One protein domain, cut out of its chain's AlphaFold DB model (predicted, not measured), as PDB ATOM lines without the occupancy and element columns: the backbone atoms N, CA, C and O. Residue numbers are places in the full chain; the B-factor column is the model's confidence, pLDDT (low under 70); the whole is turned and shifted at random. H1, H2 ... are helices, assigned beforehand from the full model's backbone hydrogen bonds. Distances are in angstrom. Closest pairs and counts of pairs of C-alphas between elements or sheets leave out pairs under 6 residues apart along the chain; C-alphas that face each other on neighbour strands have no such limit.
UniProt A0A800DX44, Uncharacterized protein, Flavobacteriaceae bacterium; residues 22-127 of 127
ATOM      1  N   LEU A  22     -39.364 -12.517  21.225       77.25
ATOM      2  CA  LEU A  22     -39.296 -13.903  20.747       77.25
ATOM      3  C   LEU A  22     -38.206 -14.072  19.675       77.25
ATOM      4  O   LEU A  22     -37.487 -15.069  19.675       77.25
ATOM      5  N   GLY A  23     -38.014 -13.062  18.824       84.56
ATOM      6  CA  GLY A  23     -36.980 -13.074  17.796       84.56
ATOM      7  C   GLY A  23     -35.548 -13.062  18.330       84.56
ATOM      8  O   GLY A  23     -34.715 -13.804  17.814       84.56
ATOM      9  N   LEU A  24     -35.260 -12.301  19.393       84.62
ATOM     10  CA  LEU A  24     -33.925 -12.281  20.004       84.62
ATOM     11  C   LEU A  24     -33.596 -13.641  20.630       84.62
ATOM     12  O   LEU A  24     -32.491 -14.161  20.470       84.62
ATOM     13  N   ASN A  25     -34.589 -14.248  21.279       85.06
ATOM     14  CA  ASN A  25     -34.451 -15.562  21.899       85.06
ATOM     15  C   ASN A  25     -34.188 -16.650  20.858       85.06
ATOM     16  O   ASN A  25     -33.277 -17.454  21.034       85.06
ATOM     17  N   ILE A  26     -34.932 -16.645  19.748       88.31
ATOM     18  CA  ILE A  26     -34.714 -17.570  18.629       88.31
ATOM     19  C   ILE A  26     -33.325 -17.371  18.015       88.31
ATOM     20  O   ILE A  26     -32.642 -18.353  17.720       88.31
ATOM     21  N   PHE A  27     -32.872 -16.124  17.862       90.75
ATOM     22  CA  PHE A  27     -31.539 -15.828  17.345       90.75
ATOM     23  C   PHE A  27     -30.432 -16.400  18.235       90.75
ATOM     24  O   PHE A  27     -29.563 -17.130  17.754       90.75
ATOM     25  N   ILE A  28     -30.490 -16.147  19.543       90.12
ATOM     26  CA  ILE A  28     -29.448 -16.604  20.470       90.12
ATOM     27  C   ILE A  28     -29.520 -18.115  20.694       90.12
ATOM     28  O   ILE A  28     -28.478 -18.773  20.781       90.12
ATOM     29  N   PHE A  29     -30.722 -18.695  20.701       88.12
ATOM     30  CA  PHE A  29     -30.907 -20.143  20.685       88.12
ATOM     31  C   PHE A  29     -30.263 -20.776  19.447       88.12
ATOM     32  O   PHE A  29     -29.553 -21.776  19.567       88.12
ATOM     33  N   SER A  30     -30.450 -20.171  18.271       92.50
ATOM     34  CA  SER A  30     -29.865 -20.666  17.022       92.50
ATOM     35  C   SER A  30     -28.338 -20.600  17.055       92.50
ATOM     36  O   SER A  30     -27.676 -21.589  16.746       92.50
ATOM     37  N   LEU A  31     -27.774 -19.482  17.524       94.38
ATOM     38  CA  LEU A  31     -26.327 -19.313  17.670       94.38
ATOM     39  C   LEU A  31     -25.727 -20.349  18.636       94.38
ATOM     40  O   LEU A  31     -24.724 -20.993  18.328       94.38
ATOM     41  N   SER A  32     -26.380 -20.541  19.785       90.19
ATOM     42  CA  SER A  32     -25.951 -21.489  20.816       90.19
ATOM     43  C   SER A  32     -26.030 -22.929  20.316       90.19
ATOM     44  O   SER A  32     -25.080 -23.689  20.481       90.19
ATOM     45  N   THR A  33     -27.122 -23.296  19.642       89.75
ATOM     46  CA  THR A  33     -27.304 -24.625  19.044       89.75
ATOM     47  C   THR A  33     -26.215 -24.918  18.018       89.75
ATOM     48  O   THR A  33     -25.589 -25.978  18.069       89.75
ATOM     49  N   THR A  34     -25.941 -23.981  17.106       94.94
ATOM     50  CA  THR A  34     -24.877 -24.143  16.110       94.94
ATOM     51  C   THR A  34     -23.509 -24.280  16.766       94.94
ATOM     52  O   THR A  34     -22.758 -25.172  16.379       94.94
ATOM     53  N   ALA A  35     -23.196 -23.477  17.787       93.44
ATOM     54  CA  ALA A  35     -21.930 -23.576  18.513       93.44
ATOM     55  C   ALA A  35     -21.769 -24.929  19.228       93.44
ATOM     56  O   ALA A  35     -20.724 -25.570  19.108       93.44
ATOM     57  N   VAL A  36     -22.812 -25.397  19.920       91.12
ATOM     58  CA  VAL A  36     -22.819 -26.696  20.607       91.12
ATOM     59  C   VAL A  36     -22.630 -27.833  19.603       91.12
ATOM     60  O   VAL A  36     -21.732 -28.658  19.767       91.12
ATOM     61  N   LEU A  37     -23.408 -27.864  18.518       90.88
ATOM     62  CA  LEU A  37     -23.285 -28.917  17.507       90.88
ATOM     63  C   LEU A  37     -21.929 -28.884  16.794       90.88
ATOM     64  O   LEU A  37     -21.367 -29.947  16.533       90.88
ATOM     65  N   ALA A  38     -21.374 -27.697  16.536       92.75
ATOM     66  CA  ALA A  38     -20.031 -27.536  15.984       92.75
ATOM     67  C   ALA A  38     -18.951 -28.102  16.912       92.75
ATOM     68  O   ALA A  38     -18.031 -28.773  16.445       92.75
ATOM     69  N   PHE A  39     -19.076 -27.844  18.216       93.31
ATOM     70  CA  PHE A  39     -18.120 -28.285  19.224       93.31
ATOM     71  C   PHE A  39     -18.136 -29.807  19.409       93.31
ATOM     72  O   PHE A  39     -17.078 -30.431  19.426       93.31
ATOM     73  N   PHE A  40     -19.322 -30.418  19.492       90.75
ATOM     74  CA  PHE A  40     -19.454 -31.865  19.699       90.75
ATOM     75  C   PHE A  40     -19.297 -32.692  18.415       90.75
ATOM     76  O   PHE A  40     -18.917 -33.858  18.488       90.75
ATOM     77  N   ASN A  41     -19.561 -32.117  17.234       91.62
ATOM     78  CA  ASN A  41     -19.512 -32.830  15.951       91.62
ATOM     79  C   ASN A  41     -18.641 -32.104  14.899       91.62
ATOM     80  O   ASN A  41     -19.102 -31.844  13.780       91.62
ATOM     81  N   PRO A  42     -17.357 -31.814  15.194       90.31
ATOM     82  CA  PRO A  42     -16.515 -30.958  14.353       90.31
ATOM     83  C   PRO A  42     -16.206 -31.554  12.974       90.31
ATOM     84  O   PRO A  42     -15.884 -30.819  12.043       90.31
ATOM     85  N   GLN A  43     -16.279 -32.878  12.815       90.06
ATOM     86  CA  GLN A  43     -16.090 -33.527  11.514       90.06
ATOM     87  C   GLN A  43     -17.331 -33.383  10.628       90.06
ATOM     88  O   GLN A  43     -17.208 -33.032   9.458       90.06
ATOM     89  N   LYS A  44     -18.525 -33.573  11.199       88.88
ATOM     90  CA  LYS A  44     -19.790 -33.531  10.453       88.88
ATOM     91  C   LYS A  44     -20.177 -32.116  10.028       88.88
ATOM     92  O   LYS A  44     -20.776 -31.934   8.973       88.88
ATOM     93  N   ILE A  45     -19.803 -31.099  10.809       90.75
ATOM     94  CA  ILE A  45     -20.094 -29.703  10.451       90.75
ATOM     95  C   ILE A  45     -19.255 -29.194   9.271       90.75
ATOM     96  O   ILE A  45     -19.672 -28.274   8.575       90.75
ATOM     97  N   LYS A  46     -18.088 -29.806   9.016       89.62
ATOM     98  CA  LYS A  46     -17.231 -29.479   7.863       89.62
ATOM     99  C   LYS A  46     -17.814 -29.966   6.540       89.62
ATOM    100  O   LYS A  46     -17.352 -29.552   5.479       89.62
ATOM    101  N   GLU A  47     -18.811 -30.840   6.582       92.44
ATOM    102  CA  GLU A  47     -19.487 -31.283   5.378       92.44
ATOM    103  C   GLU A  47     -20.268 -30.129   4.755       92.44
ATOM    104  O   GLU A  47     -21.062 -29.457   5.413       92.44
ATOM    105  N   ARG A  48     -20.066 -29.911   3.452       90.69
ATOM    106  CA  ARG A  48     -20.640 -28.765   2.732       90.69
ATOM    107  C   ARG A  48     -22.163 -28.680   2.880       90.69
ATOM    108  O   ARG A  48     -22.694 -27.590   3.059       90.69
ATOM    109  N   SER A  49     -22.845 -29.826   2.829       90.75
ATOM    110  CA  SER A  49     -24.300 -29.949   3.013       90.75
ATOM    111  C   SER A  49     -24.747 -29.427   4.385       90.75
ATOM    112  O   SER A  49     -25.631 -28.574   4.477       90.75
ATOM    113  N   THR A  50     -24.083 -29.882   5.446       93.12
ATOM    114  CA  THR A  50     -24.343 -29.488   6.835       93.12
ATOM    115  C   THR A  50     -24.027 -28.014   7.072       93.12
ATOM    116  O   THR A  50     -24.810 -27.309   7.706       93.12
ATOM    117  N   LEU A  51     -22.915 -27.518   6.521       94.62
ATOM    118  CA  LEU A  51     -22.507 -26.120   6.656       94.62
ATOM    119  C   LEU A  51     -23.524 -25.172   6.011       94.62
ATOM    120  O   LEU A  51     -23.903 -24.174   6.618       94.62
ATOM    121  N   ILE A  52     -24.024 -25.506   4.817       94.81
ATOM    122  CA  ILE A  52     -25.079 -24.727   4.151       94.81
ATOM    123  C   ILE A  52     -26.341 -24.677   5.021       94.81
ATOM    124  O   ILE A  52     -26.903 -23.603   5.217       94.81
ATOM    125  N   LYS A  53     -26.763 -25.810   5.593       94.69
ATOM    126  CA  LYS A  53     -27.934 -25.865   6.486       94.69
ATOM    127  C   LYS A  53     -27.730 -25.066   7.769       94.69
ATOM    128  O   LYS A  53     -28.651 -24.376   8.189       94.69
ATOM    129  N   ALA A  54     -26.529 -25.097   8.349       95.81
ATOM    130  CA  ALA A  54     -26.178 -24.275   9.504       95.81
ATOM    131  C   ALA A  54     -26.311 -22.779   9.183       95.81
ATOM    132  O   ALA A  54     -26.919 -22.028   9.941       95.81
ATOM    133  N   VAL A  55     -25.795 -22.351   8.027       96.69
ATOM    134  CA  VAL A  55     -25.886 -20.958   7.571       96.69
ATOM    135  C   VAL A  55     -27.339 -20.553   7.313       96.69
ATOM    136  O   VAL A  55     -27.763 -19.503   7.790       96.69
ATOM    137  N   ILE A  56     -28.130 -21.389   6.632       96.38
ATOM    138  CA  ILE A  56     -29.570 -21.153   6.417       96.38
ATOM    139  C   ILE A  56     -30.304 -21.028   7.758       96.38
ATOM    140  O   ILE A  56     -31.121 -20.125   7.942       96.38
ATOM    141  N   TYR A  57     -29.987 -21.894   8.719       96.19
ATOM    142  CA  TYR A  57     -30.573 -21.843  10.050       96.19
ATOM    143  C   TYR A  57     -30.269 -20.516  10.766       96.19
ATOM    144  O   TYR A  57     -31.188 -19.876  11.276       96.19
ATOM    145  N   ILE A  58     -29.028 -20.021  10.710       96.88
ATOM    146  CA  ILE A  58     -28.679 -18.706  11.269       96.88
ATOM    147  C   ILE A  58     -29.379 -17.559  10.527       96.88
ATOM    148  O   ILE A  58     -29.928 -16.667  11.170       96.88
ATOM    149  N   ILE A  59     -29.424 -17.582   9.190       96.12
ATOM    150  CA  ILE A  59     -30.106 -16.548   8.391       96.12
ATOM    151  C   ILE A  59     -31.590 -16.480   8.756       96.12
ATOM    152  O   ILE A  59     -32.122 -15.396   8.988       96.12
ATOM    153  N   THR A  60     -32.269 -17.625   8.850       94.56
ATOM    154  CA  THR A  60     -33.686 -17.648   9.244       94.56
ATOM    155  C   THR A  60     -33.887 -17.105  10.654       94.56
ATOM    156  O   THR A  60     -34.856 -16.391  10.877       94.56
ATOM    157  N   ALA A  61     -32.956 -17.339  11.582       92.75
ATOM    158  CA  ALA A  61     -33.021 -16.778  12.927       92.75
ATOM    159  C   ALA A  61     -32.881 -15.244  12.931       92.75
ATOM    160  O   ALA A  61     -33.627 -14.556  13.627       92.75
ATOM    161  N   VAL A  62     -31.989 -14.698  12.094       93.56
ATOM    162  CA  VAL A  62     -31.872 -13.248  11.859       93.56
ATOM    163  C   VAL A  62     -33.176 -12.683  11.286       93.56
ATOM    164  O   VAL A  62     -33.644 -11.634  11.723       93.56
ATOM    165  N   LEU A  63     -33.817 -13.393  10.354       92.44
ATOM    166  CA  LEU A  63     -35.111 -12.977   9.804       92.44
ATOM    167  C   LEU A  63     -36.227 -12.990  10.855       92.44
ATOM    168  O   LEU A  63     -37.062 -12.090  10.845       92.44
ATOM    169  N   VAL A  64     -36.248 -13.963  11.772       90.12
ATOM    170  CA  VAL A  64     -37.198 -13.964  12.902       90.12
ATOM    171  C   VAL A  64     -36.948 -12.764  13.817       90.12
ATOM    172  O   VAL A  64     -37.908 -12.141  14.269       90.12
ATOM    173  N   PHE A  65     -35.678 -12.419  14.056       88.44
ATOM    174  CA  PHE A  65     -35.296 -11.271  14.876       88.44
ATOM    175  C   PHE A  65     -35.769  -9.932  14.301       88.44
ATOM    176  O   PHE A  65     -36.243  -9.105  15.068       88.44
ATOM    177  N   PHE A  66     -35.690  -9.729  12.983       87.62
ATOM    178  CA  PHE A  66     -36.094  -8.462  12.360       87.62
ATOM    179  C   PHE A  66     -37.573  -8.390  11.964       87.62
ATOM    180  O   PHE A  66     -38.192  -7.341  12.106       87.62
ATOM    181  N   ASN A  67     -38.144  -9.475  11.432       83.94
ATOM    182  CA  ASN A  67     -39.472  -9.419  10.812       83.94
ATOM    183  C   ASN A  67     -40.614  -9.766  11.771       83.94
ATOM    184  O   ASN A  67     -41.766  -9.508  11.434       83.94
ATOM    185  N   HIS A  68     -40.327 -10.403  12.912       78.62
ATOM    186  CA  HIS A  68     -41.307 -10.818  13.930       78.62
ATOM    187  C   HIS A  68     -42.544 -11.584  13.400       78.62
ATOM    188  O   HIS A  68     -43.551 -11.696  14.097       78.62
ATOM    189  N   ASN A  69     -42.487 -12.134  12.181       84.31
ATOM    190  CA  ASN A  69     -43.609 -12.817  11.544       84.31
ATOM    191  C   ASN A  69     -43.567 -14.326  11.825       84.31
ATOM    192  O   ASN A  69     -42.514 -14.970  11.775       84.31
ATOM    193  N   THR A  70     -44.744 -14.908  12.027       85.44
ATOM    194  CA  THR A  70     -44.980 -16.338  12.229       85.44
ATOM    195  C   THR A  70     -44.376 -17.197  11.114       85.44
ATOM    196  O   THR A  70     -43.833 -18.264  11.389       85.44
ATOM    197  N   LEU A  71     -44.392 -16.734   9.858       89.69
ATOM    198  CA  LEU A  71     -43.792 -17.480   8.744       89.69
ATOM    199  C   LEU A  71     -42.270 -17.641   8.900       89.69
ATOM    200  O   LEU A  71     -41.728 -18.725   8.666       89.69
ATOM    201  N   SER A  72     -41.578 -16.583   9.330       89.50
ATOM    202  CA  SER A  72     -40.142 -16.641   9.611       89.50
ATOM    203  C   SER A  72     -39.859 -17.614  10.754       89.50
ATOM    204  O   SER A  72     -38.913 -18.393  10.664       89.50
ATOM    205  N   LEU A  73     -40.711 -17.622  11.789       88.19
ATOM    206  CA  LEU A  73     -40.593 -18.542  12.921       88.19
ATOM    207  C   LEU A  73     -40.727 -20.003  12.473       88.19
ATOM    208  O   LEU A  73     -39.854 -20.815  12.771       88.19
ATOM    209  N   PHE A  74     -41.761 -20.331  11.695       90.94
ATOM    210  CA  PHE A  74     -41.939 -21.678  11.141       90.94
ATOM    211  C   PHE A  74     -40.760 -22.107  10.265       90.94
ATOM    212  O   PHE A  74     -40.271 -23.230  10.381       90.94
ATOM    213  N   THR A  75     -40.260 -21.202   9.424       94.00
ATOM    214  CA  THR A  75     -39.111 -21.483   8.552       94.00
ATOM    215  C   THR A  75     -37.848 -21.763   9.368       94.00
ATOM    216  O   THR A  75     -37.080 -22.667   9.030       94.00
ATOM    217  N   ASN A  76     -37.640 -21.037  10.471       93.81
ATOM    218  CA  ASN A  76     -36.525 -21.284  11.377       93.81
ATOM    219  C   ASN A  76     -36.646 -22.643  12.086       93.81
ATOM    220  O   ASN A  76     -35.661 -23.374  12.143       93.81
ATOM    221  N   ILE A  77     -37.847 -23.029  12.528       91.69
ATOM    222  CA  ILE A  77     -38.104 -24.348  13.133       91.69
ATOM    223  C   ILE A  77     -37.803 -25.480  12.138       91.69
ATOM    224  O   ILE A  77     -37.135 -26.453  12.482       91.69
ATOM    225  N   ILE A  78     -38.241 -25.356  10.882       94.19
ATOM    226  CA  ILE A  78     -37.933 -26.351   9.841       94.19
ATOM    227  C   ILE A  78     -36.420 -26.421   9.597       94.19
ATOM    228  O   ILE A  78     -35.843 -27.509   9.531       94.19
ATOM    229  N   SER A  79     -35.764 -25.262   9.512       94.88
ATOM    230  CA  SER A  79     -34.316 -25.167   9.300       94.88
ATOM    231  C   SER A  79     -33.517 -25.771  10.458       94.88
ATOM    232  O   SER A  79     -32.494 -26.409  10.217       94.88
ATOM    233  N   PHE A  80     -34.004 -25.641  11.696       92.88
ATOM    234  CA  PHE A  80     -33.429 -26.291  12.873       92.88
ATOM    235  C   PHE A  80     -33.404 -27.813  12.709       92.88
ATOM    236  O   PHE A  80     -32.339 -28.422  12.814       92.88
ATOM    237  N   PHE A  81     -34.545 -28.435  12.392       91.38
ATOM    238  CA  PHE A  81     -34.611 -29.891  12.242       91.38
ATOM    239  C   PHE A  81     -33.767 -30.396  11.073       91.38
ATOM    240  O   PHE A  81     -33.113 -31.427  11.201       91.38
ATOM    241  N   LEU A  82     -33.708 -29.655   9.963       93.62
ATOM    242  CA  LEU A  82     -32.820 -29.987   8.847       93.62
ATOM    243  C   LEU A  82     -31.344 -29.932   9.245       93.62
ATOM    244  O   LEU A  82     -30.573 -30.827   8.898       93.62
ATOM    245  N   PHE A  83     -30.943 -28.902   9.988       93.88
ATOM    246  CA  PHE A  83     -29.572 -28.770  10.461       93.88
ATOM    247  C   PHE A  83     -29.206 -29.890  11.448       93.88
ATOM    248  O   PHE A  83     -28.230 -30.606  11.217       93.88
ATOM    249  N   VAL A  84     -30.021 -30.124  12.481       91.94
ATOM    250  CA  VAL A  84     -29.819 -31.218  13.450       91.94
ATOM    251  C   VAL A  84     -29.804 -32.580  12.752       91.94
ATOM    252  O   VAL A  84     -28.920 -33.402  12.988       91.94
ATOM    253  N   GLY A  85     -30.741 -32.808  11.834       88.06
ATOM    254  CA  GLY A  85     -30.835 -34.032  11.050       88.06
ATOM    255  C   GLY A  85     -29.613 -34.300  10.180       88.06
ATOM    256  O   GLY A  85     -29.139 -35.436  10.121       88.06
ATOM    257  N   SER A  86     -29.045 -33.255   9.574       91.38
ATOM    258  CA  SER A  86     -27.815 -33.372   8.782       91.38
ATOM    259  C   SER A  86     -26.584 -33.730   9.623       91.38
ATOM    260  O   SER A  86     -25.684 -34.408   9.132       91.38
ATOM    261  N   ILE A  87     -26.563 -33.365  10.912       89.81
ATOM    262  CA  ILE A  87     -25.545 -33.839  11.865       89.81
ATOM    263  C   ILE A  87     -25.757 -35.320  12.205       89.81
ATOM    264  O   ILE A  87     -24.793 -36.027  12.487       89.81
ATOM    265  N   SER A  88     -26.983 -35.842  12.163       83.25
ATOM    266  CA  SER A  88     -27.215 -37.280  12.333       83.25
ATOM    267  C   SER A  88     -26.714 -38.054  11.108       83.25
ATOM    268  O   SER A  88     -25.834 -38.914  11.235       83.25
ATOM    269  N   ASN A  89     -27.179 -37.672   9.913       79.19
ATOM    270  CA  ASN A  89     -26.803 -38.307   8.653       79.19
ATOM    271  C   ASN A  89     -26.846 -37.317   7.476       79.19
ATOM    272  O   ASN A  89     -27.909 -36.998   6.949       79.19
ATOM    273  N   SER A  90     -25.674 -36.888   7.025       69.69
ATOM    274  CA  SER A  90     -25.466 -35.830   6.032       69.69
ATOM    275  C   SER A  90     -25.619 -36.255   4.564       69.69
ATOM    276  O   SER A  90     -25.695 -35.400   3.678       69.69
ATOM    277  N   LYS A  91     -25.655 -37.568   4.286       75.31
ATOM    278  CA  LYS A  91     -25.802 -38.149   2.932       75.31
ATOM    279  C   LYS A  91     -27.250 -38.492   2.570       75.31
ATOM    280  O   LYS A  91     -27.494 -39.228   1.618       75.31
ATOM    281  N   SER A  92     -28.203 -37.995   3.347       80.06
ATOM    282  CA  SER A  92     -29.624 -38.282   3.168       80.06
ATOM    283  C   SER A  92     -30.334 -37.174   2.389       80.06
ATOM    284  O   SER A  92     -29.825 -36.065   2.246       80.06
ATOM    285  N   SER A  93     -31.527 -37.470   1.867       87.19
ATOM    286  CA  SER A  93     -32.383 -36.437   1.280       87.19
ATOM    287  C   SER A  93     -32.875 -35.470   2.362       87.19
ATOM    288  O   SER A  93     -33.006 -35.843   3.526       87.19
ATOM    289  N   ILE A  94     -33.215 -34.243   1.959       85.38
ATOM    290  CA  ILE A  94     -33.709 -33.181   2.851       85.38
ATOM    291  C   ILE A  94     -34.896 -33.670   3.705       85.38
ATOM    292  O   ILE A  94     -34.972 -33.378   4.895       85.38
ATOM    293  N   TYR A  95     -35.796 -34.477   3.131       85.75
ATOM    294  CA  TYR A  95     -36.933 -35.052   3.857       85.75
ATOM    295  C   TYR A  95     -36.501 -36.043   4.944       85.75
ATOM    296  O   TYR A  95     -37.012 -36.000   6.061       85.75
ATOM    297  N   ILE A  96     -35.544 -36.918   4.626       85.81
ATOM    298  CA  ILE A  96     -35.011 -37.899   5.577       85.81
ATOM    299  C   ILE A  96     -34.261 -37.180   6.699       85.81
ATOM    300  O   ILE A  96     -34.397 -37.546   7.859       85.81
ATOM    301  N   GLU A  97     -33.510 -36.125   6.386       87.06
ATOM    302  CA  GLU A  97     -32.826 -35.322   7.399       87.06
ATOM    303  C   GLU A  97     -33.811 -34.616   8.326       87.06
ATOM    304  O   GLU A  97     -33.625 -34.657   9.535       87.06
ATOM    305  N   PHE A  98     -34.894 -34.035   7.807       87.75
ATOM    306  CA  PHE A  98     -35.928 -33.434   8.651       87.75
ATOM    307  C   PHE A  98     -36.527 -34.450   9.636       87.75
ATOM    308  O   PHE A  98     -36.598 -34.185  10.838       87.75
ATOM    309  N   LEU A  99     -36.901 -35.637   9.141       89.31
ATOM    310  CA  LEU A  99     -37.420 -36.717   9.983       89.31
ATOM    311  C   LEU A  99     -36.378 -37.203  10.995       89.31
ATOM    312  O   LEU A  99     -36.719 -37.422  12.155       89.31
ATOM    313  N   ASN A 100     -35.110 -37.312  10.593       87.94
ATOM    314  CA  ASN A 100     -34.018 -37.652  11.501       87.94
ATOM    315  C   ASN A 100     -33.838 -36.590  12.586       87.94
ATOM    316  O   ASN A 100     -33.645 -36.946  13.741       87.94
ATOM    317  N   GLY A 101     -33.935 -35.303  12.250       85.88
ATOM    318  CA  GLY A 101     -33.868 -34.214  13.221       85.88
ATOM    319  C   GLY A 101     -34.975 -34.313  14.270       85.88
ATOM    320  O   GLY A 101     -34.697 -34.215  15.466       85.88
ATOM    321  N   LEU A 102     -36.214 -34.570  13.835       88.69
ATOM    322  CA  LEU A 102     -37.346 -34.818  14.734       88.69
ATOM    323  C   LEU A 102     -37.116 -36.053  15.611       88.69
ATOM    324  O   LEU A 102     -37.252 -35.978  16.831       88.69
ATOM    325  N   TYR A 103     -36.728 -37.172  14.999       88.81
ATOM    326  CA  TYR A 103     -36.441 -38.420  15.701       88.81
ATOM    327  C   TYR A 103     -35.351 -38.228  16.760       88.81
ATOM    328  O   TYR A 103     -35.547 -38.592  17.916       88.81
ATOM    329  N   THR A 104     -34.234 -37.592  16.404       87.56
ATOM    330  CA  THR A 104     -33.127 -37.317  17.325       87.56
ATOM    331  C   THR A 104     -33.567 -36.441  18.493       87.56
ATOM    332  O   THR A 104     -33.195 -36.736  19.625       87.56
ATOM    333  N   ALA A 105     -34.385 -35.409  18.261       82.88
ATOM    334  CA  ALA A 105     -34.887 -34.557  19.338       82.88
ATOM    335  C   ALA A 105     -35.768 -35.336  20.331       82.88
ATOM    336  O   ALA A 105     -35.594 -35.212  21.543       82.88
ATOM    337  N   ILE A 106     -36.676 -36.176  19.822       87.62
ATOM    338  CA  ILE A 106     -37.567 -37.000  20.651       87.62
ATOM    339  C   ILE A 106     -36.756 -38.034  21.439       87.62
ATOM    340  O   ILE A 106     -36.886 -38.127  22.656       87.62
ATOM    341  N   VAL A 107     -35.886 -38.787  20.763       89.62
ATOM    342  CA  VAL A 107     -35.069 -39.834  21.392       89.62
ATOM    343  C   VAL A 107     -34.139 -39.249  22.445       89.62
ATOM    344  O   VAL A 107     -34.028 -39.823  23.522       89.62
ATOM    345  N   ALA A 108     -33.523 -38.094  22.184       85.38
ATOM    346  CA  ALA A 108     -32.689 -37.420  23.171       85.38
ATOM    347  C   ALA A 108     -33.469 -37.104  24.456       85.38
ATOM    348  O   ALA A 108     -32.951 -37.329  25.547       85.38
ATOM    349  N   ALA A 109     -34.724 -36.654  24.351       82.50
ATOM    350  CA  ALA A 109     -35.562 -36.405  25.522       82.50
ATOM    351  C   ALA A 109     -35.832 -37.688  26.328       82.50
ATOM    352  O   ALA A 109     -35.716 -37.676  27.553       82.50
ATOM    353  N   PHE A 110     -36.132 -38.803  25.653       91.69
ATOM    354  CA  PHE A 110     -36.340 -40.095  26.318       91.69
ATOM    355  C   PHE A 110     -35.064 -40.631  26.968       91.69
ATOM    356  O   PHE A 110     -35.113 -41.063  28.116       91.69
ATOM    357  N   VAL A 111     -33.929 -40.584  26.268       90.56
ATOM    358  CA  VAL A 111     -32.636 -41.043  26.799       90.56
ATOM    359  C   VAL A 111     -32.279 -40.262  28.060       90.56
ATOM    360  O   VAL A 111     -32.024 -40.871  29.092       90.56
ATOM    361  N   LEU A 112     -32.371 -38.929  28.024       87.00
ATOM    362  CA  LEU A 112     -32.090 -38.094  29.194       87.00
ATOM    363  C   LEU A 112     -33.038 -38.385  30.368       87.00
ATOM    364  O   LEU A 112     -32.608 -38.366  31.521       87.00
ATOM    365  N   TYR A 113     -34.314 -38.668  30.092       89.06
ATOM    366  CA  TYR A 113     -35.289 -39.030  31.121       89.06
ATOM    367  C   TYR A 113     -34.961 -40.376  31.785       89.06
ATOM    368  O   TYR A 113     -34.919 -40.465  33.013       89.06
ATOM    369  N   PHE A 114     -34.689 -41.415  30.992       92.00
ATOM    370  CA  PHE A 114     -34.365 -42.744  31.515       92.00
ATOM    371  C   PHE A 114     -33.000 -42.796  32.201       92.00
ATOM    372  O   PHE A 114     -32.877 -43.440  33.243       92.00
ATOM    373  N   ASP A 115     -31.998 -42.090  31.677       91.12
ATOM    374  CA  ASP A 115     -30.687 -41.987  32.317       91.12
ATOM    375  C   ASP A 115     -30.804 -41.335  33.696       91.12
ATOM    376  O   ASP A 115     -30.168 -41.786  34.647       91.12
ATOM    377  N   ASN A 116     -31.651 -40.311  33.851       90.50
ATOM    378  CA  ASN A 116     -31.880 -39.699  35.157       90.50
ATOM    379  C   ASN A 116     -32.504 -40.692  36.156       90.50
ATOM    380  O   ASN A 116     -32.004 -40.831  37.269       90.50
ATOM    381  N   ILE A 117     -33.525 -41.449  35.735       90.38
ATOM    382  CA  ILE A 117     -34.159 -42.481  36.575       90.38
ATOM    383  C   ILE A 117     -33.154 -43.568  36.974       90.38
ATOM    384  O   ILE A 117     -33.082 -43.952  38.140       90.38
ATOM    385  N   ASN A 118     -32.356 -44.063  36.026       89.25
ATOM    386  CA  ASN A 118     -31.359 -45.096  36.305       89.25
ATOM    387  C   ASN A 118     -30.304 -44.607  37.305       89.25
ATOM    388  O   ASN A 118     -29.944 -45.342  38.226       89.25
ATOM    389  N   ASN A 119     -29.855 -43.358  37.169       86.62
ATOM    390  CA  ASN A 119     -28.915 -42.751  38.105       86.62
ATOM    391  C   ASN A 119     -29.505 -42.611  39.520       86.62
ATOM    392  O   ASN A 119     -28.793 -42.858  40.493       86.62
ATOM    393  N   GLU A 120     -30.789 -42.265  39.657       84.94
ATOM    394  CA  GLU A 120     -31.472 -42.232  40.960       84.94
ATOM    395  C   GLU A 120     -31.546 -43.631  41.597       84.94
ATOM    396  O   GLU A 120     -31.206 -43.798  42.770       84.94
ATOM    397  N   ILE A 121     -31.901 -44.660  40.819       83.06
ATOM    398  CA  ILE A 121     -31.965 -46.054  41.296       83.06
ATOM    399  C   ILE A 121     -30.584 -46.554  41.750       83.06
ATOM    400  O   ILE A 121     -30.471 -47.219  42.784       83.06
ATOM    401  N   GLU A 122     -29.519 -46.239  41.009       79.75
ATOM    402  CA  GLU A 122     -28.154 -46.608  41.396       79.75
ATOM    403  C   GLU A 122     -27.690 -45.927  42.689       79.75
ATOM    404  O   GLU A 122     -26.952 -46.539  43.463       79.75
ATOM    405  N   GLN A 123     -28.101 -44.681  42.935       74.94
ATOM    406  CA  GLN A 123     -27.755 -43.968  44.166       74.94
ATOM    407  C   GLN A 123     -28.468 -44.553  45.387       74.94
ATOM    408  O   GLN A 123     -27.836 -44.696  46.432       74.94
ATOM    409  N   VAL A 124     -29.730 -44.972  45.245       72.88
ATOM    410  CA  VAL A 124     -30.479 -45.653  46.316       72.88
ATOM    411  C   VAL A 124     -29.896 -47.035  46.626       72.88
ATOM    412  O   VAL A 124     -29.834 -47.416  47.787       72.88
ATOM    413  N   LYS A 125     -29.409 -47.783  45.625       68.25
ATOM    414  CA  LYS A 125     -28.759 -49.093  45.848       68.25
ATOM    415  C   LYS A 125     -27.390 -49.024  46.539       68.25
ATOM    416  O   LYS A 125     -26.904 -50.060  46.985       68.25
ATOM    417  N   LYS A 126     -26.729 -47.862  46.543       65.62
ATOM    418  CA  LYS A 126     -25.391 -47.668  47.134       65.62
ATOM    419  C   LYS A 126     -25.433 -47.151  48.583       65.62
ATOM    420  O   LYS A 126     -24.365 -47.050  49.186       65.62
ATOM    421  N   GLN A 127     -26.614 -46.813  49.107       51.94
ATOM    422  CA  GLN A 127     -26.857 -46.470  50.518       51.94
ATOM    423  C   GLN A 127     -27.324 -47.700  51.294       51.94
ATOM    424  O   GLN A 127     -26.953 -47.789  52.484       51.94
TER     425      GLN A 127
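AT A GLANCE: This is residues 22 to 127 of the 127 residues of an uncharacterized protein of Flavobacteriaceae bacterium (UniProt A0A800DX44). What does the model look like at first sight? It is a small bundle of three helices, H1, H2 and H3, running up and down with their centres in a triangle, and a long fourth helix, H4, that packs on H3 with residues 94 to 104 and then sticks out as a free arm from residue 106 to the end. The arm makes the length of the whole, while the body without it is compact. What are the counts and the size? The printed part has 106 residues with four named helices in the order H1, H2, H3, H4 and no named strand, and its class is all helix. The whole is loose, with a radius of gyration of the C-alphas of 16.4 A, and elongated, with spans of 55 by 33 by 23 A.

IN THESE COORDINATES: Where is the longest helix? H4 holds residues 94 to 125, 32 residues, and measures 46.1 A from first to last C-alpha. Its C-alpha 94 is at (-33.709, -33.181, 2.851) and its C-alpha 125 at (-28.759, -49.093, 45.848). Which helices come before it? H3 holds residues 70 to 88 and is 27.5 A long from first to last C-alpha, and H2 holds residues 48 to 67 and is 28.2 A long. H1 holds residues 22 to 40, is 26.8 A long from first to last C-alpha, and begins with C-alpha 22 at (-39.296, -13.903, 20.747).

HOW THE PARTS SIT: How does H4 stand to the other helices? H4 touches H3 with residues 94 to 104 alone, and the closest C-alphas of the two, those of Gly 85 and Gly 101, are 3.7 A apart. Their lines are about perpendicular at 71 degrees, only just beyond a steep tilt. H4 is apart from H1 and from H2. How do H1, H2 and H3 form their bundle? It is an up-and-down bundle, in which each helix runs against the one before it in the chain. H2 and H3 form a helical hairpin: they touch, with the C-alphas of Tyr 57 and Ser 79 closest at 5.1 A, and run opposite ways at a shallow tilt of 21 degrees. H1 and H2 form another helical hairpin: they touch, with the C-alphas of Gly 23 and Phe 65 closest at 3.8 A, and run opposite ways at a shallow tilt of 19 degrees. And how do H1 and H3 stand to each other? They are close but not clearly touching, with the C-alphas of Leu 37 and Ile 87 closest at 7.8 A. They run the same way at a shallow tilt of 7 degrees. What do the backbones and tilts show in sum? In H1, H2, H3 and H4 every pair of O of residue i and N of residue i+4 is within hydrogen-bond range. Of the three pairs of helices that touch, two are at a shallow tilt, and the packing is mostly aligned, but only just.

THE WHOLE: How far does the printed part reach? The two C-alphas farthest apart, those of Asn 67 and Gln 127, are 55.8 A apart. Residues 106 to 127 stand free, of which 106 to 125 belong to H4, and the body without them has 84 residues and spans 33 by 25 by 21 A. How is the chain linked? The printed part has no cut and runs to Gln 127, the chain's last residue. The links H2 to H3 and H3 to H4 are tight, the link H1 to H2 is short, and no link is long. Where is the model's confidence low? The mean pLDDT of the printed part is 88.2, and residue 90 and residues 125 to 127 are under 70.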